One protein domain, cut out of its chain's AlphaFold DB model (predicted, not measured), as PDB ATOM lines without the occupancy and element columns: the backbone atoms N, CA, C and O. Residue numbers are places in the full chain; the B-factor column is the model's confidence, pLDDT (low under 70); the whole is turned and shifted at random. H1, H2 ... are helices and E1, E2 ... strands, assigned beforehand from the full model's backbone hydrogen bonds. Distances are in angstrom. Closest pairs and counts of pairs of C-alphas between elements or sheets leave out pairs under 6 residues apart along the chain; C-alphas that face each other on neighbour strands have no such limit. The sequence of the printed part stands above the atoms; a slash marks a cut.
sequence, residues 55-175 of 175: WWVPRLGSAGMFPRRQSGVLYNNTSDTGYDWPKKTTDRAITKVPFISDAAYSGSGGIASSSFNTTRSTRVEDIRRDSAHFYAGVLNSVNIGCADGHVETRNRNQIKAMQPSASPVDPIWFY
ATOM      1  N   TRP A  55     130.749  98.265 138.303       81.19
ATOM      2  CA  TRP A  55     129.927  99.447 138.426       81.19
ATOM      3  C   TRP A  55     128.996  99.544 137.229       81.19
ATOM      4  O   TRP A  55     129.399  99.403 136.073       81.19
ATOM      5  N   TRP A  56     127.722  99.774 137.524       78.50
ATOM      6  CA  TRP A  56     126.756 100.112 136.498       78.50
ATOM      7  C   TRP A  56     127.017 101.539 136.050       78.50
ATOM      8  O   TRP A  56     126.905 102.445 136.871       78.50
ATOM      9  N   VAL A  57     127.308 101.745 134.766       71.38
ATOM     10  CA  VAL A  57     127.542 103.086 134.228       71.38
ATOM     11  C   VAL A  57     126.201 103.848 134.221       71.38
ATOM     12  O   VAL A  57     125.325 103.548 133.397       71.38
ATOM     13  N   PRO A  58     125.974 104.808 135.146       65.56
ATOM     14  CA  PRO A  58     124.732 105.541 135.254       65.56
ATOM     15  C   PRO A  58     124.624 106.484 134.065       65.56
ATOM     16  O   PRO A  58     125.611 106.961 133.506       65.56
ATOM     17  N   ARG A  59     123.388 106.760 133.666       63.94
ATOM     18  CA  ARG A  59     123.098 107.560 132.469       63.94
ATOM     19  C   ARG A  59     122.441 108.842 132.909       63.94
ATOM     20  O   ARG A  59     121.620 108.778 133.808       63.94
ATOM     21  N   LEU A  60     122.745 109.970 132.285       54.38
ATOM     22  CA  LEU A  60     121.978 111.195 132.481       54.38
ATOM     23  C   LEU A  60     120.893 111.259 131.403       54.38
ATOM     24  O   LEU A  60     121.195 111.204 130.215       54.38
ATOM     25  N   GLY A  61     119.636 111.376 131.803       53.94
ATOM     26  CA  GLY A  61     118.540 111.719 130.895       53.94
ATOM     27  C   GLY A  61     117.725 112.868 131.467       53.94
ATOM     28  O   GLY A  61     118.020 113.374 132.547       53.94
ATOM     29  N   SER A  62     116.671 113.277 130.758       51.94
ATOM     30  CA  SER A  62     115.875 114.463 131.128       51.94
ATOM     31  C   SER A  62     115.249 114.421 132.532       51.94
ATOM     32  O   SER A  62     114.838 115.457 133.038       51.94
ATOM     33  N   ALA A  63     115.184 113.245 133.169       50.16
ATOM     34  CA  ALA A  63     114.643 113.041 134.514       50.16
ATOM     35  C   ALA A  63     115.711 112.694 135.579       50.16
ATOM     36  O   ALA A  63     115.351 112.285 136.683       50.16
ATOM     37  N   GLY A  64     117.006 112.810 135.259       57.53
ATOM     38  CA  GLY A  64     118.119 112.484 136.163       57.53
ATOM     39  C   GLY A  64     118.860 111.194 135.795       57.53
ATOM     40  O   GLY A  64     118.922 110.829 134.619       57.53
ATOM     41  N   MET A  65     119.462 110.529 136.793       55.94
ATOM     42  CA  MET A  65     120.288 109.334 136.577       55.94
ATOM     43  C   MET A  65     119.484 108.031 136.384       55.94
ATOM     44  O   MET A  65     118.530 107.773 137.116       55.94
ATOM     45  N   PHE A  66     119.893 107.190 135.425       61.59
ATOM     46  CA  PHE A  66     119.358 105.839 135.137       61.59
ATOM     47  C   PHE A  66     120.120 104.737 135.899       61.59
ATOM     48  O   PHE A  66     121.304 104.942 136.172       61.59
ATOM     49  N   PRO A  67     119.513 103.553 136.167       48.22
ATOM     50  CA  PRO A  67     118.262 103.036 135.595       48.22
ATOM     51  C   PRO A  67     116.998 103.484 136.349       48.22
ATOM     52  O   PRO A  67     116.740 103.084 137.476       48.22
ATOM     53  N   ARG A  68     116.147 104.269 135.682       40.62
ATOM     54  CA  ARG A  68     114.753 104.536 136.075       40.62
ATOM     55  C   ARG A  68     113.888 104.432 134.815       40.62
ATOM     56  O   ARG A  68     114.338 104.818 133.744       40.62
ATOM     57  N   ARG A  69     112.665 103.897 134.888       35.75
ATOM     58  CA  ARG A  69     111.741 103.864 133.732       35.75
ATOM     59  C   ARG A  69     111.435 105.302 133.295       35.75
ATOM     60  O   ARG A  69     110.938 106.078 134.107       35.75
ATOM     61  N   GLN A  70     111.705 105.654 132.039       40.59
ATOM     62  CA  GLN A  70     111.380 106.974 131.493       40.59
ATOM     63  C   GLN A  70     110.219 106.912 130.506       40.59
ATOM     64  O   GLN A  70     110.195 106.064 129.618       40.59
ATOM     65  N   SER A  71     109.284 107.851 130.645       36.09
ATOM     66  CA  SER A  71     108.249 108.128 129.649       36.09
ATOM     67  C   SER A  71     108.736 109.241 128.716       36.09
ATOM     68  O   SER A  71     109.252 110.250 129.192       36.09
ATOM     69  N   GLY A  72     108.592 109.066 127.401       42.12
ATOM     70  CA  GLY A  72     108.678 110.165 126.428       42.12
ATOM     71  C   GLY A  72     110.068 110.638 125.975       42.12
ATOM     72  O   GLY A  72     110.128 111.547 125.153       42.12
ATOM     73  N   VAL A  73     111.181 110.046 126.428       44.47
ATOM     74  CA  VAL A  73     112.519 110.392 125.898       44.47
ATOM     75  C   VAL A  73     112.888 109.475 124.739       44.47
ATOM     76  O   VAL A  73     113.226 108.302 124.912       44.47
ATOM     77  N   LEU A  74     112.834 110.026 123.530       43.22
ATOM     78  CA  LEU A  74     113.334 109.376 122.326       43.22
ATOM     79  C   LEU A  74     114.867 109.435 122.330       43.22
ATOM     80  O   LEU A  74     115.453 110.367 121.795       43.22
ATOM     81  N   TYR A  75     115.540 108.442 122.917       49.78
ATOM     82  CA  TYR A  75     116.977 108.293 122.652       49.78
ATOM     83  C   TYR A  75     117.157 107.968 121.164       49.78
ATOM     84  O   TYR A  75     116.484 107.067 120.655       49.78
ATOM     85  N   ASN A  76     117.980 108.717 120.441       45.31
ATOM     86  CA  ASN A  76     118.194 108.448 119.027       45.31
ATOM     87  C   ASN A  76     118.980 107.142 118.903       45.31
ATOM     88  O   ASN A  76     120.147 107.070 119.257       45.31
ATOM     89  N   ASN A  77     118.310 106.080 118.480       46.97
ATOM     90  CA  ASN A  77     118.835 104.724 118.571       46.97
ATOM     91  C   ASN A  77     119.433 104.242 117.243       46.97
ATOM     92  O   ASN A  77     119.353 103.067 116.899       46.97
ATOM     93  N   THR A  78     119.925 105.178 116.434       47.72
ATOM     94  CA  THR A  78     120.336 104.925 115.048       47.72
ATOM     95  C   THR A  78     121.577 105.699 114.618       47.72
ATOM     96  O   THR A  78     122.024 105.481 113.494       47.72
ATOM     97  N   SER A  79     122.150 106.597 115.434       51.25
ATOM     98  CA  SER A  79     123.253 107.425 114.936       51.25
ATOM     99  C   SER A  79     124.594 106.682 114.951       51.25
ATOM    100  O   SER A  79     124.993 106.032 115.919       51.25
ATOM    101  N   ASP A  80     125.310 106.817 113.836       48.88
ATOM    102  CA  ASP A  80     126.637 106.251 113.589       48.88
ATOM    103  C   ASP A  80     127.769 106.907 114.378       48.88
ATOM    104  O   ASP A  80     128.925 106.495 114.260       48.88
ATOM    105  N   THR A  81     127.455 107.905 115.205       54.19
ATOM    106  CA  THR A  81     128.460 108.681 115.942       54.19
ATOM    107  C   THR A  81     129.214 107.840 116.974       54.19
ATOM    108  O   THR A  81     130.315 108.208 117.363       54.19
ATOM    109  N   GLY A  82     128.664 106.685 117.378       50.53
ATOM    110  CA  GLY A  82     129.314 105.744 118.294       50.53
ATOM    111  C   GLY A  82     129.166 106.080 119.778       50.53
ATOM    112  O   GLY A  82     129.790 105.409 120.595       50.53
ATOM    113  N   TYR A  83     128.336 107.071 120.121       54.31
ATOM    114  CA  TYR A  83     128.146 107.548 121.497       54.31
ATOM    115  C   TYR A  83     126.692 107.472 122.003       54.31
ATOM    116  O   TYR A  83     126.437 107.801 123.160       54.31
ATOM    117  N   ASP A  84     125.742 107.018 121.178       63.31
ATOM    118  CA  ASP A  84     124.335 106.864 121.574       63.31
ATOM    119  C   ASP A  84     124.067 105.528 122.272       63.31
ATOM    120  O   ASP A  84     124.719 104.529 121.996       63.31
ATOM    121  N   TRP A  85     123.069 105.465 123.155       66.19
ATOM    122  CA  TRP A  85     122.762 104.220 123.859       66.19
ATOM    123  C   TRP A  85     122.026 103.215 122.977       66.19
ATOM    124  O   TRP A  85     120.956 103.567 122.482       66.19
ATOM    125  N   PRO A  86     122.491 101.955 122.889       71.06
ATOM    126  CA  PRO A  86     121.691 100.882 122.314       71.06
ATOM    127  C   PRO A  86     120.395 100.657 123.114       71.06
ATOM    128  O   PRO A  86     120.422 100.560 124.345       71.06
ATOM    129  N   LYS A  87     119.263 100.519 122.420       71.69
ATOM    130  CA  LYS A  87     117.977 100.026 122.961       71.69
ATOM    131  C   LYS A  87     117.591  98.640 122.444       71.69
ATOM    132  O   LYS A  87     116.680  98.028 122.995       71.69
ATOM    133  N   LYS A  88     118.217  98.160 121.372       72.06
ATOM    134  CA  LYS A  88     118.010  96.839 120.776       72.06
ATOM    135  C   LYS A  88     119.350  96.263 120.333       72.06
ATOM    136  O   LYS A  88     120.288  96.980 120.000       72.06
ATOM    137  N   THR A  89     119.413  94.944 120.250       75.94
ATOM    138  CA  THR A  89     120.614  94.190 119.855       75.94
ATOM    139  C   THR A  89     121.059  94.422 118.409       75.94
ATOM    140  O   THR A  89     122.066  93.873 117.988       75.94
ATOM    141  N   THR A  90     120.319  95.212 117.629       77.31
ATOM    142  CA  THR A  90     120.672  95.580 116.249       77.31
ATOM    143  C   THR A  90     121.231  96.996 116.131       77.31
ATOM    144  O   THR A  90     121.541  97.435 115.024       77.31
ATOM    145  N   ASP A  91     121.364  97.733 117.237       75.06
ATOM    146  CA  ASP A  91     121.928  99.079 117.186       75.06
ATOM    147  C   ASP A  91     123.442  99.028 117.030       75.06
ATOM    148  O   ASP A  91     124.129  98.250 117.682       75.06
ATOM    149  N   ARG A  92     124.003  99.928 116.225       74.69
ATOM    150  CA  ARG A  92     125.457  99.981 115.988       74.69
ATOM    151  C   ARG A  92     126.268 100.364 117.229       74.69
ATOM    152  O   ARG A  92     127.480 100.171 117.257       74.69
ATOM    153  N   ALA A  93     125.611 100.913 118.246       74.44
ATOM    154  CA  ALA A  93     126.230 101.288 119.505       74.44
ATOM    155  C   ALA A  93     126.359 100.130 120.509       74.44
ATOM    156  O   ALA A  93     127.077 100.287 121.498       74.44
ATOM    157  N   ILE A  94     125.726  98.969 120.256       79.62
ATOM    158  CA  ILE A  94     125.808  97.794 121.146       79.62
ATOM    159  C   ILE A  94     127.246  97.362 121.406       79.62
ATOM    160  O   ILE A  94     127.510  96.844 122.480       79.62
ATOM    161  N   THR A  95     128.148  97.605 120.446       81.19
ATOM    162  CA  THR A  95     129.559  97.223 120.511       81.19
ATOM    163  C   THR A  95     130.478  98.359 120.981       81.19
ATOM    164  O   THR A  95     131.688  98.183 121.045       81.19
ATOM    165  N   LYS A  96     129.941  99.558 121.245       78.12
ATOM    166  CA  LYS A  96     130.751 100.773 121.465       78.12
ATOM    167  C   LYS A  96     130.500 101.435 122.813       78.12
ATOM    168  O   LYS A  96     131.398 102.086 123.351       78.12
ATOM    169  N   VAL A  97     129.284 101.305 123.343       77.75
ATOM    170  CA  VAL A  97     128.869 101.997 124.565       77.75
ATOM    171  C   VAL A  97     128.819 101.012 125.732       77.75
ATOM    172  O   VAL A  97     127.949 100.134 125.750       77.75
ATOM    173  N   PRO A  98     129.725 101.148 126.718       81.25
ATOM    174  CA  PRO A  98     129.757 100.246 127.853       81.25
ATOM    175  C   PRO A  98     128.577 100.510 128.783       81.25
ATOM    176  O   PRO A  98     128.272 101.658 129.104       81.25
ATOM    177  N   PHE A  99     127.918  99.446 129.234       81.19
ATOM    178  CA  PHE A  99     126.840  99.517 130.226       81.19
ATOM    179  C   PHE A  99     127.314  99.129 131.631       81.19
ATOM    180  O   PHE A  99     126.668  99.473 132.622       81.19
ATOM    181  N   ILE A 100     128.455  98.450 131.708       87.38
ATOM    182  CA  ILE A 100     129.108  98.037 132.941       87.38
ATOM    183  C   ILE A 100     130.613  98.271 132.803       87.38
ATOM    184  O   ILE A 100     131.171  98.115 131.715       87.38
ATOM    185  N   SER A 101     131.270  98.652 133.887       88.50
ATOM    186  CA  SER A 101     132.728  98.733 133.974       88.50
ATOM    187  C   SER A 101     133.208  98.057 135.243       88.50
ATOM    188  O   SER A 101     132.393  97.746 136.114       88.50
ATOM    189  N   ASP A 102     134.517  97.868 135.386       88.44
ATOM    190  CA  ASP A 102     135.076  97.609 136.706       88.44
ATOM    191  C   ASP A 102     134.602  98.692 137.675       88.44
ATOM    192  O   ASP A 102     134.349  99.843 137.296       88.44
ATOM    193  N   ALA A 103     134.496  98.327 138.944       85.06
ATOM    194  CA  ALA A 103     134.143  99.222 140.022       85.06
ATOM    195  C   ALA A 103     135.306 100.171 140.346       85.06
ATOM    196  O   ALA A 103     135.738 100.216 141.488       85.06
ATOM    197  N   ALA A 104     135.811 100.911 139.358       88.25
ATOM    198  CA  ALA A 104     136.940 101.819 139.458       88.25
ATOM    199  C   ALA A 104     136.480 103.196 139.950       88.25
ATOM    200  O   ALA A 104     135.717 103.886 139.268       88.25
ATOM    201  N   TYR A 105     136.948 103.612 141.129       88.00
ATOM    202  CA  TYR A 105     136.555 104.894 141.716       88.00
ATOM    203  C   TYR A 105     137.632 105.537 142.595       88.00
ATOM    204  O   TYR A 105     138.543 104.869 143.080       88.00
ATOM    205  N   SER A 106     137.507 106.845 142.816       87.94
ATOM    206  CA  SER A 106     138.281 107.628 143.792       87.94
ATOM    207  C   SER A 106     137.357 108.201 144.875       87.94
ATOM    208  O   SER A 106     136.147 108.339 144.665       87.94
ATOM    209  N   GLY A 107     137.913 108.556 146.035       81.19
ATOM    210  CA  GLY A 107     137.157 109.096 147.168       81.19
ATOM    211  C   GLY A 107     136.716 108.049 148.197       81.19
ATOM    212  O   GLY A 107     137.172 106.900 148.205       81.19
ATOM    213  N   SER A 108     135.837 108.485 149.101       71.31
ATOM    214  CA  SER A 108     135.129 107.651 150.078       71.31
ATOM    215  C   SER A 108     133.877 107.021 149.456       71.31
ATOM    216  O   SER A 108     133.250 107.623 148.593       71.31
ATOM    217  N   GLY A 109     133.487 105.824 149.906       61.62
ATOM    218  CA  GLY A 109     132.375 105.048 149.326       61.62
ATOM    219  C   GLY A 109     132.858 103.830 148.527       61.62
ATOM    220  O   GLY A 109     134.059 103.648 148.380       61.62
ATOM    221  N   GLY A 110     131.946 102.953 148.083       56.94
ATOM    222  CA  GLY A 110     132.252 101.717 147.335       56.94
ATOM    223  C   GLY A 110     131.857 100.402 148.033       56.94
ATOM    224  O   GLY A 110     131.372 100.415 149.162       56.94
ATOM    225  N   ILE A 111     132.023  99.261 147.340       50.47
ATOM    226  CA  ILE A 111     131.356  97.970 147.653       50.47
ATOM    227  C   ILE A 111     131.825  97.318 148.973       50.47
ATOM    228  O   ILE A 111     131.117  96.476 149.523       50.47
ATOM    229  N   ALA A 112     132.952  97.717 149.564       48.62
ATOM    230  CA  ALA A 112     133.268  97.337 150.940       48.62
ATOM    231  C   ALA A 112     134.294  98.283 151.578       48.62
ATOM    232  O   ALA A 112     135.329  98.580 150.993       48.62
ATOM    233  N   SER A 113     134.019  98.645 152.833       47.41
ATOM    234  CA  SER A 113     134.874  99.367 153.781       47.41
ATOM    235  C   SER A 113     134.983 100.900 153.629       47.41
ATOM    236  O   SER A 113     135.462 101.477 152.650       47.41
ATOM    237  N   SER A 114     134.581 101.550 154.723       46.53
ATOM    238  CA  SER A 114     134.746 102.956 155.087       46.53
ATOM    239  C   SER A 114     136.179 103.326 155.510       46.53
ATOM    240  O   SER A 114     136.397 104.437 155.983       46.53
ATOM    241  N   SER A 115     137.166 102.426 155.375       48.38
ATOM    242  CA  SER A 115     138.509 102.607 155.956       48.38
ATOM    243  C   SER A 115     139.575 103.127 154.986       48.38
ATOM    244  O   SER A 115     140.725 103.282 155.387       48.38
ATOM    245  N   PHE A 116     139.229 103.408 153.726       50.97
ATOM    246  CA  PHE A 116     140.182 103.904 152.726       50.97
ATOM    247  C   PHE A 116     139.660 105.179 152.057       50.97
ATOM    248  O   PHE A 116     139.029 105.144 151.001       50.97
ATOM    249  N   ASN A 117     139.941 106.321 152.685       57.38
ATOM    250  CA  ASN A 117     139.798 107.630 152.054       57.38
ATOM    251  C   ASN A 117     140.949 107.804 151.056       57.38
ATOM    252  O   ASN A 117     142.069 108.124 151.446       57.38
ATOM    253  N   THR A 118     140.696 107.575 149.771       66.88
ATOM    254  CA  THR A 118     141.556 108.164 148.731       66.88
ATOM    255  C   THR A 118     141.090 109.581 148.447       66.88
ATOM    256  O   THR A 118     139.944 109.931 148.734       66.88
ATOM    257  N   THR A 119     141.970 110.412 147.895       80.75
ATOM    258  CA  THR A 119     141.592 111.747 147.431       80.75
ATOM    259  C   THR A 119     140.463 111.621 146.415       80.75
ATOM    260  O   THR A 119     140.622 110.997 145.367       80.75
ATOM    261  N   ARG A 120     139.309 112.221 146.713       84.25
ATOM    262  CA  ARG A 120     138.217 112.341 145.747       84.25
ATOM    263  C   ARG A 120     138.675 113.242 144.601       84.25
ATOM    264  O   ARG A 120     138.921 114.427 144.806       84.25
ATOM    265  N   SER A 121     138.791 112.681 143.405       86.94
ATOM    266  CA  SER A 121     139.439 113.341 142.271       86.94
ATOM    267  C   SER A 121     138.970 112.769 140.936       86.94
ATOM    268  O   SER A 121     138.620 111.596 140.844       86.94
ATOM    269  N   THR A 122     138.974 113.584 139.884       87.50
ATOM    270  CA  THR A 122     138.737 113.136 138.499       87.50
ATOM    271  C   THR A 122     140.006 112.614 137.822       87.50
ATOM    272  O   THR A 122     139.968 112.225 136.653       87.50
ATOM    273  N   ARG A 123     141.141 112.612 138.528       90.12
ATOM    274  CA  ARG A 123     142.427 112.140 138.015       90.12
ATOM    275  C   ARG A 123     142.512 110.621 138.127       90.12
ATOM    276  O   ARG A 123     142.232 110.042 139.171       90.12
ATOM    277  N   VAL A 124     142.944 109.980 137.049       90.00
ATOM    278  CA  VAL A 124     143.003 108.515 136.930       90.00
ATOM    279  C   VAL A 124     144.018 107.893 137.905       90.00
ATOM    280  O   VAL A 124     143.836 106.774 138.372       90.00
ATOM    281  N   GLU A 125     145.084 108.614 138.251       89.31
ATOM    282  CA  GLU A 125     146.071 108.210 139.264       89.31
ATOM    283  C   GLU A 125     145.521 108.129 140.693       89.31
ATOM    284  O   GLU A 125     146.116 107.434 141.515       89.31
ATOM    285  N   ASP A 126     144.392 108.784 140.972       89.50
ATOM    286  CA  ASP A 126     143.759 108.789 142.293       89.50
ATOM    287  C   ASP A 126     142.718 107.662 142.445       89.50
ATOM    288  O   ASP A 126     142.081 107.538 143.493       89.50
ATOM    289  N   ILE A 127     142.539 106.821 141.415       89.00
ATOM    290  CA  ILE A 127     141.684 105.631 141.493       89.00
ATOM    291  C   ILE A 127     142.199 104.702 142.593       89.00
ATOM    292  O   ILE A 127     143.396 104.431 142.736       89.00
ATOM    293  N   ARG A 128     141.265 104.160 143.366       85.25
ATOM    294  CA  ARG A 128     141.550 103.228 144.445       85.25
ATOM    295  C   ARG A 128     142.159 101.928 143.943       85.25
ATOM    296  O   ARG A 128     141.630 101.269 143.046       85.25
ATOM    297  N   ARG A 129     143.231 101.506 144.612       82.81
ATOM    298  CA  ARG A 129     144.008 100.305 144.265       82.81
ATOM    299  C   ARG A 129     143.236  98.994 144.429       82.81
ATOM    300  O   ARG A 129     143.594  98.002 143.806       82.81
ATOM    301  N   ASP A 130     142.182  98.999 145.239       79.25
ATOM    302  CA  ASP A 130     141.264  97.883 145.490       79.25
ATOM    303  C   ASP A 130     139.992  97.948 144.625       79.25
ATOM    304  O   ASP A 130     139.000  97.288 144.926       79.25
ATOM    305  N   SER A 131     139.994  98.732 143.545       81.31
ATOM    306  CA  SER A 131     138.787  99.020 142.757       81.31
ATOM    307  C   SER A 131     138.939  98.714 141.251       81.31
ATOM    308  O   SER A 131     137.950  98.492 140.567       81.31
ATOM    309  N   ALA A 132     140.176  98.582 140.751       86.69
ATOM    310  CA  ALA A 132     140.493  98.313 139.339       86.69
ATOM    311  C   ALA A 132     141.729  97.397 139.177       86.69
ATOM    312  O   ALA A 132     142.240  96.851 140.163       86.69
ATOM    313  N   HIS A 133     142.248  97.246 137.952       87.50
ATOM    314  CA  HIS A 133     143.457  96.461 137.688       87.50
ATOM    315  C   HIS A 133     144.724  97.301 137.863       87.50
ATOM    316  O   HIS A 133     145.075  98.125 137.018       87.50
ATOM    317  N   PHE A 134     145.450  97.051 138.952       86.81
ATOM    318  CA  PHE A 134     146.739  97.679 139.239       86.81
ATOM    319  C   PHE A 134     147.901  96.715 138.995       86.81
ATOM    320  O   PHE A 134     147.853  95.547 139.384       86.81
ATOM    321  N   TYR A 135     148.984  97.227 138.413       85.06
ATOM    322  CA  TYR A 135     150.252  96.522 138.253       85.06
ATOM    323  C   TYR A 135     151.391  97.398 138.777       85.06
ATOM    324  O   TYR A 135     151.470  98.580 138.459       85.06
ATOM    325  N   ALA A 136     152.249  96.830 139.632       85.25
ATOM    326  CA  ALA A 136     153.344  97.556 140.286       85.25
ATOM    327  C   ALA A 136     152.906  98.874 140.974       85.25
ATOM    328  O   ALA A 136     153.637  99.857 140.993       85.25
ATOM    329  N   GLY A 137     151.691  98.899 141.539       82.69
ATOM    330  CA  GLY A 137     151.141 100.068 142.235       82.69
ATOM    331  C   GLY A 137     150.584 101.168 141.325       82.69
ATOM    332  O   GLY A 137     150.082 102.163 141.844       82.69
ATOM    333  N   VAL A 138     150.621 100.981 140.004       87.25
ATOM    334  CA  VAL A 138     150.079 101.907 139.003       87.25
ATOM    335  C   VAL A 138     148.827 101.303 138.374       87.25
ATOM    336  O   VAL A 138     148.754 100.089 138.171       87.25
ATOM    337  N   LEU A 139     147.830 102.140 138.074       89.81
ATOM    338  CA  LEU A 139     146.658 101.697 137.328       89.81
ATOM    339  C   LEU A 139     147.096 101.186 135.954       89.81
ATOM    340  O   LEU A 139     147.721 101.915 135.184       89.81
ATOM    341  N   ASN A 140     146.734  99.948 135.652       91.25
ATOM    342  CA  ASN A 140     147.012  99.315 134.374       91.25
ATOM    343  C   ASN A 140     145.806  99.437 133.438       91.25
ATOM    344  O   ASN A 140     145.934  99.936 132.318       91.25
ATOM    345  N   SER A 141     144.635  98.996 133.902       91.88
ATOM    346  CA  SER A 141     143.439  98.898 133.067       91.88
ATOM    347  C   SER A 141     142.142  98.779 133.867       91.88
ATOM    348  O   SER A 141     142.152  98.540 135.076       91.88
ATOM    349  N   VAL A 142     141.025  98.892 133.154       91.50
ATOM    350  CA  VAL A 142     139.691  98.466 133.590       91.50
ATOM    351  C   VAL A 142     139.058  97.611 132.502       91.50
ATOM    352  O   VAL A 142     139.386  97.773 131.324       91.50
ATOM    353  N   ASN A 143     138.156  96.721 132.877       92.19
ATOM    354  CA  ASN A 143     137.276  96.050 131.938       92.19
ATOM    355  C   ASN A 143     135.972  96.826 131.791       92.19
ATOM    356  O   ASN A 143     135.465  97.432 132.735       92.19
ATOM    357  N   ILE A 144     135.442  96.807 130.577       89.69
ATOM    358  CA  ILE A 144     134.129  97.333 130.245       89.69
ATOM    359  C   ILE A 144     133.317  96.261 129.530       89.69
ATOM    360  O   ILE A 144     133.868  95.453 128.789       89.69
ATOM    361  N   GLY A 145     132.014  96.236 129.781       89.38
ATOM    362  CA  GLY A 145     131.079  95.320 129.142       89.38
ATOM    363  C   GLY A 145     130.065  96.099 128.320       89.38
ATOM    364  O   GLY A 145     129.492  97.090 128.789       89.38
ATOM    365  N   CYS A 146     129.851  95.642 127.095       86.00
ATOM    366  CA  CYS A 146     128.980  96.262 126.106       86.00
ATOM    367  C   CYS A 146     127.749  95.392 125.834       86.00
ATOM    368  O   CYS A 146     127.742  94.192 126.096       86.00
ATOM    369  N   ALA A 147     126.663  96.005 125.364       83.44
ATOM    370  CA  ALA A 147     125.330  95.393 125.386       83.44
ATOM    371  C   ALA A 147     125.161  94.165 124.465       83.44
ATOM    372  O   ALA A 147     124.196  93.422 124.622       83.44
ATOM    373  N   ASP A 148     126.075  93.942 123.523       85.94
ATOM    374  CA  ASP A 148     126.184  92.709 122.725       85.94
ATOM    375  C   ASP A 148     126.836  91.539 123.485       85.94
ATOM    376  O   ASP A 148     126.959  90.436 122.957       85.94
ATOM    377  N   GLY A 149     127.251  91.785 124.724       87.06
ATOM    378  CA  GLY A 149     127.877  90.835 125.619       87.06
ATOM    379  C   GLY A 149     129.384  91.008 125.715       87.06
ATOM    380  O   GLY A 149     129.922  90.628 126.750       87.06
ATOM    381  N   HIS A 150     130.077  91.576 124.724       89.81
ATOM    382  CA  HIS A 150     131.542  91.538 124.724       89.81
ATOM    383  C   HIS A 150     132.151  92.335 125.885       89.81
ATOM    384  O   HIS A 150     131.568  93.293 126.402       89.81
ATOM    385  N   VAL A 151     133.362  91.929 126.267       90.88
ATOM    386  CA  VAL A 151     134.178  92.594 127.283       90.88
ATOM    387  C   VAL A 151     135.444  93.129 126.623       90.88
ATOM    388  O   VAL A 151     136.139  92.391 125.925       90.88
ATOM    389  N   GLU A 152     135.744  94.406 126.836       91.31
ATOM    390  CA  GLU A 152     136.965  95.067 126.364       91.31
ATOM    391  C   GLU A 152     137.798  95.523 127.569       91.31
ATOM    392  O   GLU A 152     137.271  96.073 128.536       91.31
ATOM    393  N   THR A 153     139.116  95.333 127.503       92.12
ATOM    394  CA  THR A 153     140.052  95.912 128.472       92.12
ATOM    395  C   THR A 153     140.548  97.264 127.975       92.12
ATOM    396  O   THR A 153     141.252  97.343 126.968       92.12
ATOM    397  N   ARG A 154     140.257  98.327 128.726       91.19
ATOM    398  CA  ARG A 154     140.742  99.685 128.462       91.19
ATOM    399  C   ARG A 154     141.955 100.001 129.309       91.19
ATOM    400  O   ARG A 154     141.939  99.838 130.529       91.19
ATOM    401  N   ASN A 155     143.021 100.459 128.664       93.62
ATOM    402  CA  ASN A 155     144.237 100.858 129.361       93.62
ATOM    403  C   ASN A 155     144.083 102.237 130.020       93.62
ATOM    404  O   ASN A 155     143.170 103.001 129.704       93.62
ATOM    405  N   ARG A 156     145.029 102.583 130.900       91.94
ATOM    406  CA  ARG A 156     145.065 103.859 131.635       91.94
ATOM    407  C   ARG A 156     144.778 105.109 130.788       91.94
ATOM    408  O   ARG A 156     144.147 106.027 131.296       91.94
ATOM    409  N   ASN A 157     145.216 105.162 129.530       91.75
ATOM    410  CA  ASN A 157     145.058 106.347 128.677       91.75
ATOM    411  C   ASN A 157     143.647 106.480 128.079       91.75
ATOM    412  O   ASN A 157     143.292 107.543 127.573       91.75
ATOM    413  N   GLN A 158     142.857 105.407 128.106       90.56
ATOM    414  CA  GLN A 158     141.482 105.379 127.604       90.56
ATOM    415  C   GLN A 158     140.452 105.661 128.707       90.56
ATOM    416  O   GLN A 158     139.322 106.029 128.388       90.56
ATOM    417  N   ILE A 159     140.844 105.509 129.976       90.06
ATOM    418  CA  ILE A 159     139.972 105.657 131.145       90.06
ATOM    419  C   ILE A 159     139.697 107.132 131.426       90.06
ATOM    420  O   ILE A 159     140.617 107.956 131.437       90.06
ATOM    421  N   LYS A 160     138.436 107.470 131.702       84.81
ATOM    422  CA  LYS A 160     138.016 108.834 132.053       84.81
ATOM    423  C   LYS A 160     137.096 108.837 133.268       84.81
ATOM    424  O   LYS A 160     136.403 107.865 133.541       84.81
ATOM    425  N   ALA A 161     137.080 109.956 133.993       84.50
ATOM    426  CA  ALA A 161     136.074 110.199 135.021       84.50
ATOM    427  C   ALA A 161     134.718 110.447 134.352       84.50
ATOM    428  O   ALA A 161     134.618 111.272 133.443       84.50
ATOM    429  N   MET A 162     133.688 109.742 134.807       75.94
ATOM    430  CA  MET A 162     132.399 109.694 134.108       75.94
ATOM    431  C   MET A 162     131.229 110.141 134.974       75.94
ATOM    432  O   MET A 162     130.258 110.686 134.454       75.94
ATOM    433  N   GLN A 163     131.341 109.997 136.295       72.69
ATOM    434  CA  GLN A 163     130.357 110.524 137.234       72.69
ATOM    435  C   GLN A 163     131.033 111.429 138.271       72.69
ATOM    436  O   GLN A 163     131.339 110.987 139.382       72.69
ATOM    437  N   PRO A 164     131.276 112.708 137.942       64.88
ATOM    438  CA  PRO A 164     131.605 113.695 138.958       64.88
ATOM    439  C   PRO A 164     130.348 113.937 139.808       64.88
ATOM    440  O   PRO A 164     129.402 114.575 139.352       64.88
ATOM    441  N   SER A 165     130.285 113.390 141.025       65.50
ATOM    442  CA  SER A 165     129.145 113.661 141.915       65.50
ATOM    443  C   SER A 165     129.118 115.140 142.341       65.50
ATOM    444  O   SER A 165     130.162 115.783 142.474       65.50
ATOM    445  N   ALA A 166     127.927 115.694 142.572       64.56
ATOM    446  CA  ALA A 166     127.770 117.005 143.208       64.56
ATOM    447  C   ALA A 166     127.968 116.930 144.734       64.56
ATOM    448  O   ALA A 166     128.289 117.928 145.374       64.56
ATOM    449  N   SER A 167     127.797 115.736 145.310       69.00
ATOM    450  CA  SER A 167     128.005 115.477 146.728       69.00
ATOM    451  C   SER A 167     129.504 115.330 147.027       69.00
ATOM    452  O   SER A 167     130.204 114.590 146.323       69.00
ATOM    453  N   PRO A 168     130.019 115.995 148.078       67.81
ATOM    454  CA  PRO A 168     131.426 115.900 148.459       67.81
ATOM    455  C   PRO A 168     131.791 114.543 149.077       67.81
ATOM    456  O   PRO A 168     132.976 114.232 149.169       67.81
ATOM    457  N   VAL A 169     130.800 113.742 149.491       71.44
ATOM    458  CA  VAL A 169     131.016 112.433 150.132       71.44
ATOM    459  C   VAL A 169     130.918 111.254 149.166       71.44
ATOM    460  O   VAL A 169     131.365 110.158 149.500       71.44
ATOM    461  N   ASP A 170     130.368 111.477 147.974       76.19
ATOM    462  CA  ASP A 170     130.204 110.425 146.977       76.19
ATOM    463  C   ASP A 170     131.512 110.181 146.210       76.19
ATOM    464  O   ASP A 170     132.220 111.144 145.865       76.19
ATOM    465  N   PRO A 171     131.798 108.916 145.858       80.50
ATOM    466  CA  PRO A 171     132.947 108.581 145.035       80.50
ATOM    467  C   PRO A 171     132.790 109.105 143.601       80.50
ATOM    468  O   PRO A 171     131.679 109.311 143.104       80.50
ATOM    469  N   ILE A 172     133.922 109.291 142.920       82.88
ATOM    470  CA  ILE A 172     133.972 109.575 141.478       82.88
ATOM    471  C   ILE A 172     134.312 108.281 140.750       82.88
ATOM    472  O   ILE A 172     135.310 107.647 141.079       82.88
ATOM    473  N   TRP A 173     133.506 107.915 139.756       84.62
ATOM    474  CA  TRP A 173     133.631 106.658 139.011       84.62
ATOM    475  C   TRP A 173     134.257 106.834 137.625       84.62
ATOM    476  O   TRP A 173     134.135 107.901 137.008       84.62
ATOM    477  N   PHE A 174     134.890 105.763 137.139       87.00
ATOM    478  CA  PHE A 174     135.714 105.747 135.931       87.00
ATOM    479  C   PHE A 174     135.433 104.526 135.040       87.00
ATOM    480  O   PHE A 174     135.185 103.439 135.559       87.00
ATOM    481  N   TYR A 175     135.540 104.699 133.714       85.06
ATOM    482  CA  TYR A 175     135.568 103.619 132.708       85.06
ATOM    483  C   TYR A 175     136.263 104.053 131.405       85.06
ATOM    484  O   TYR A 175     136.630 105.248 131.309       85.06
TER     485      TYR A 175
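What this domain is: This is residues 55 to 175 of the 175 residues of an uncharacterized protein of Verrucomicrobia bacterium (UniProt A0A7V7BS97). What is the shape? Little of it is regular structure: two small sheets, E3 E5 E6 E7 and E4 E9 E8, join where E3 runs on into E4, and the hairpin E1 and E2 is apart from both. How large is it? The printed part has 121 residues, 41 in named elements: H1 and nine strands, mostly strand, antiparallel. It is compact, radius of gyration of the C-alphas 15.4 A, spans 42 by 29 by 21 A.

Where its parts are: Which residues? E1 is residues 59-61, E2 64-66, H1 92-95, E3 98-102, E4 104-106, E5 133-135, E6 138-146 (25.4 A), E7 151-155, E8 161-163, E9 172-174. Anchors? C-alpha 59 is at (123.098, 107.560, 132.469), C-alpha 174 at (135.714, 105.747, 135.931).

How they stand to each other: What surrounds E6? E5, E6 and E7 form a meander, antiparallel neighbours in turn; N 142 and O 154 are 2.9 A apart. E3 and E5 lie on one side of E6, E7 on the other. And H1? It only grazes this branched sheet, with residues 93 to 95.

The domain as a whole: Any cut? The printed part has none; E2 to H1 and E4 to E5 are long links. Low confidence? Residues 58-85, 109-118 and 164-168 are under 70.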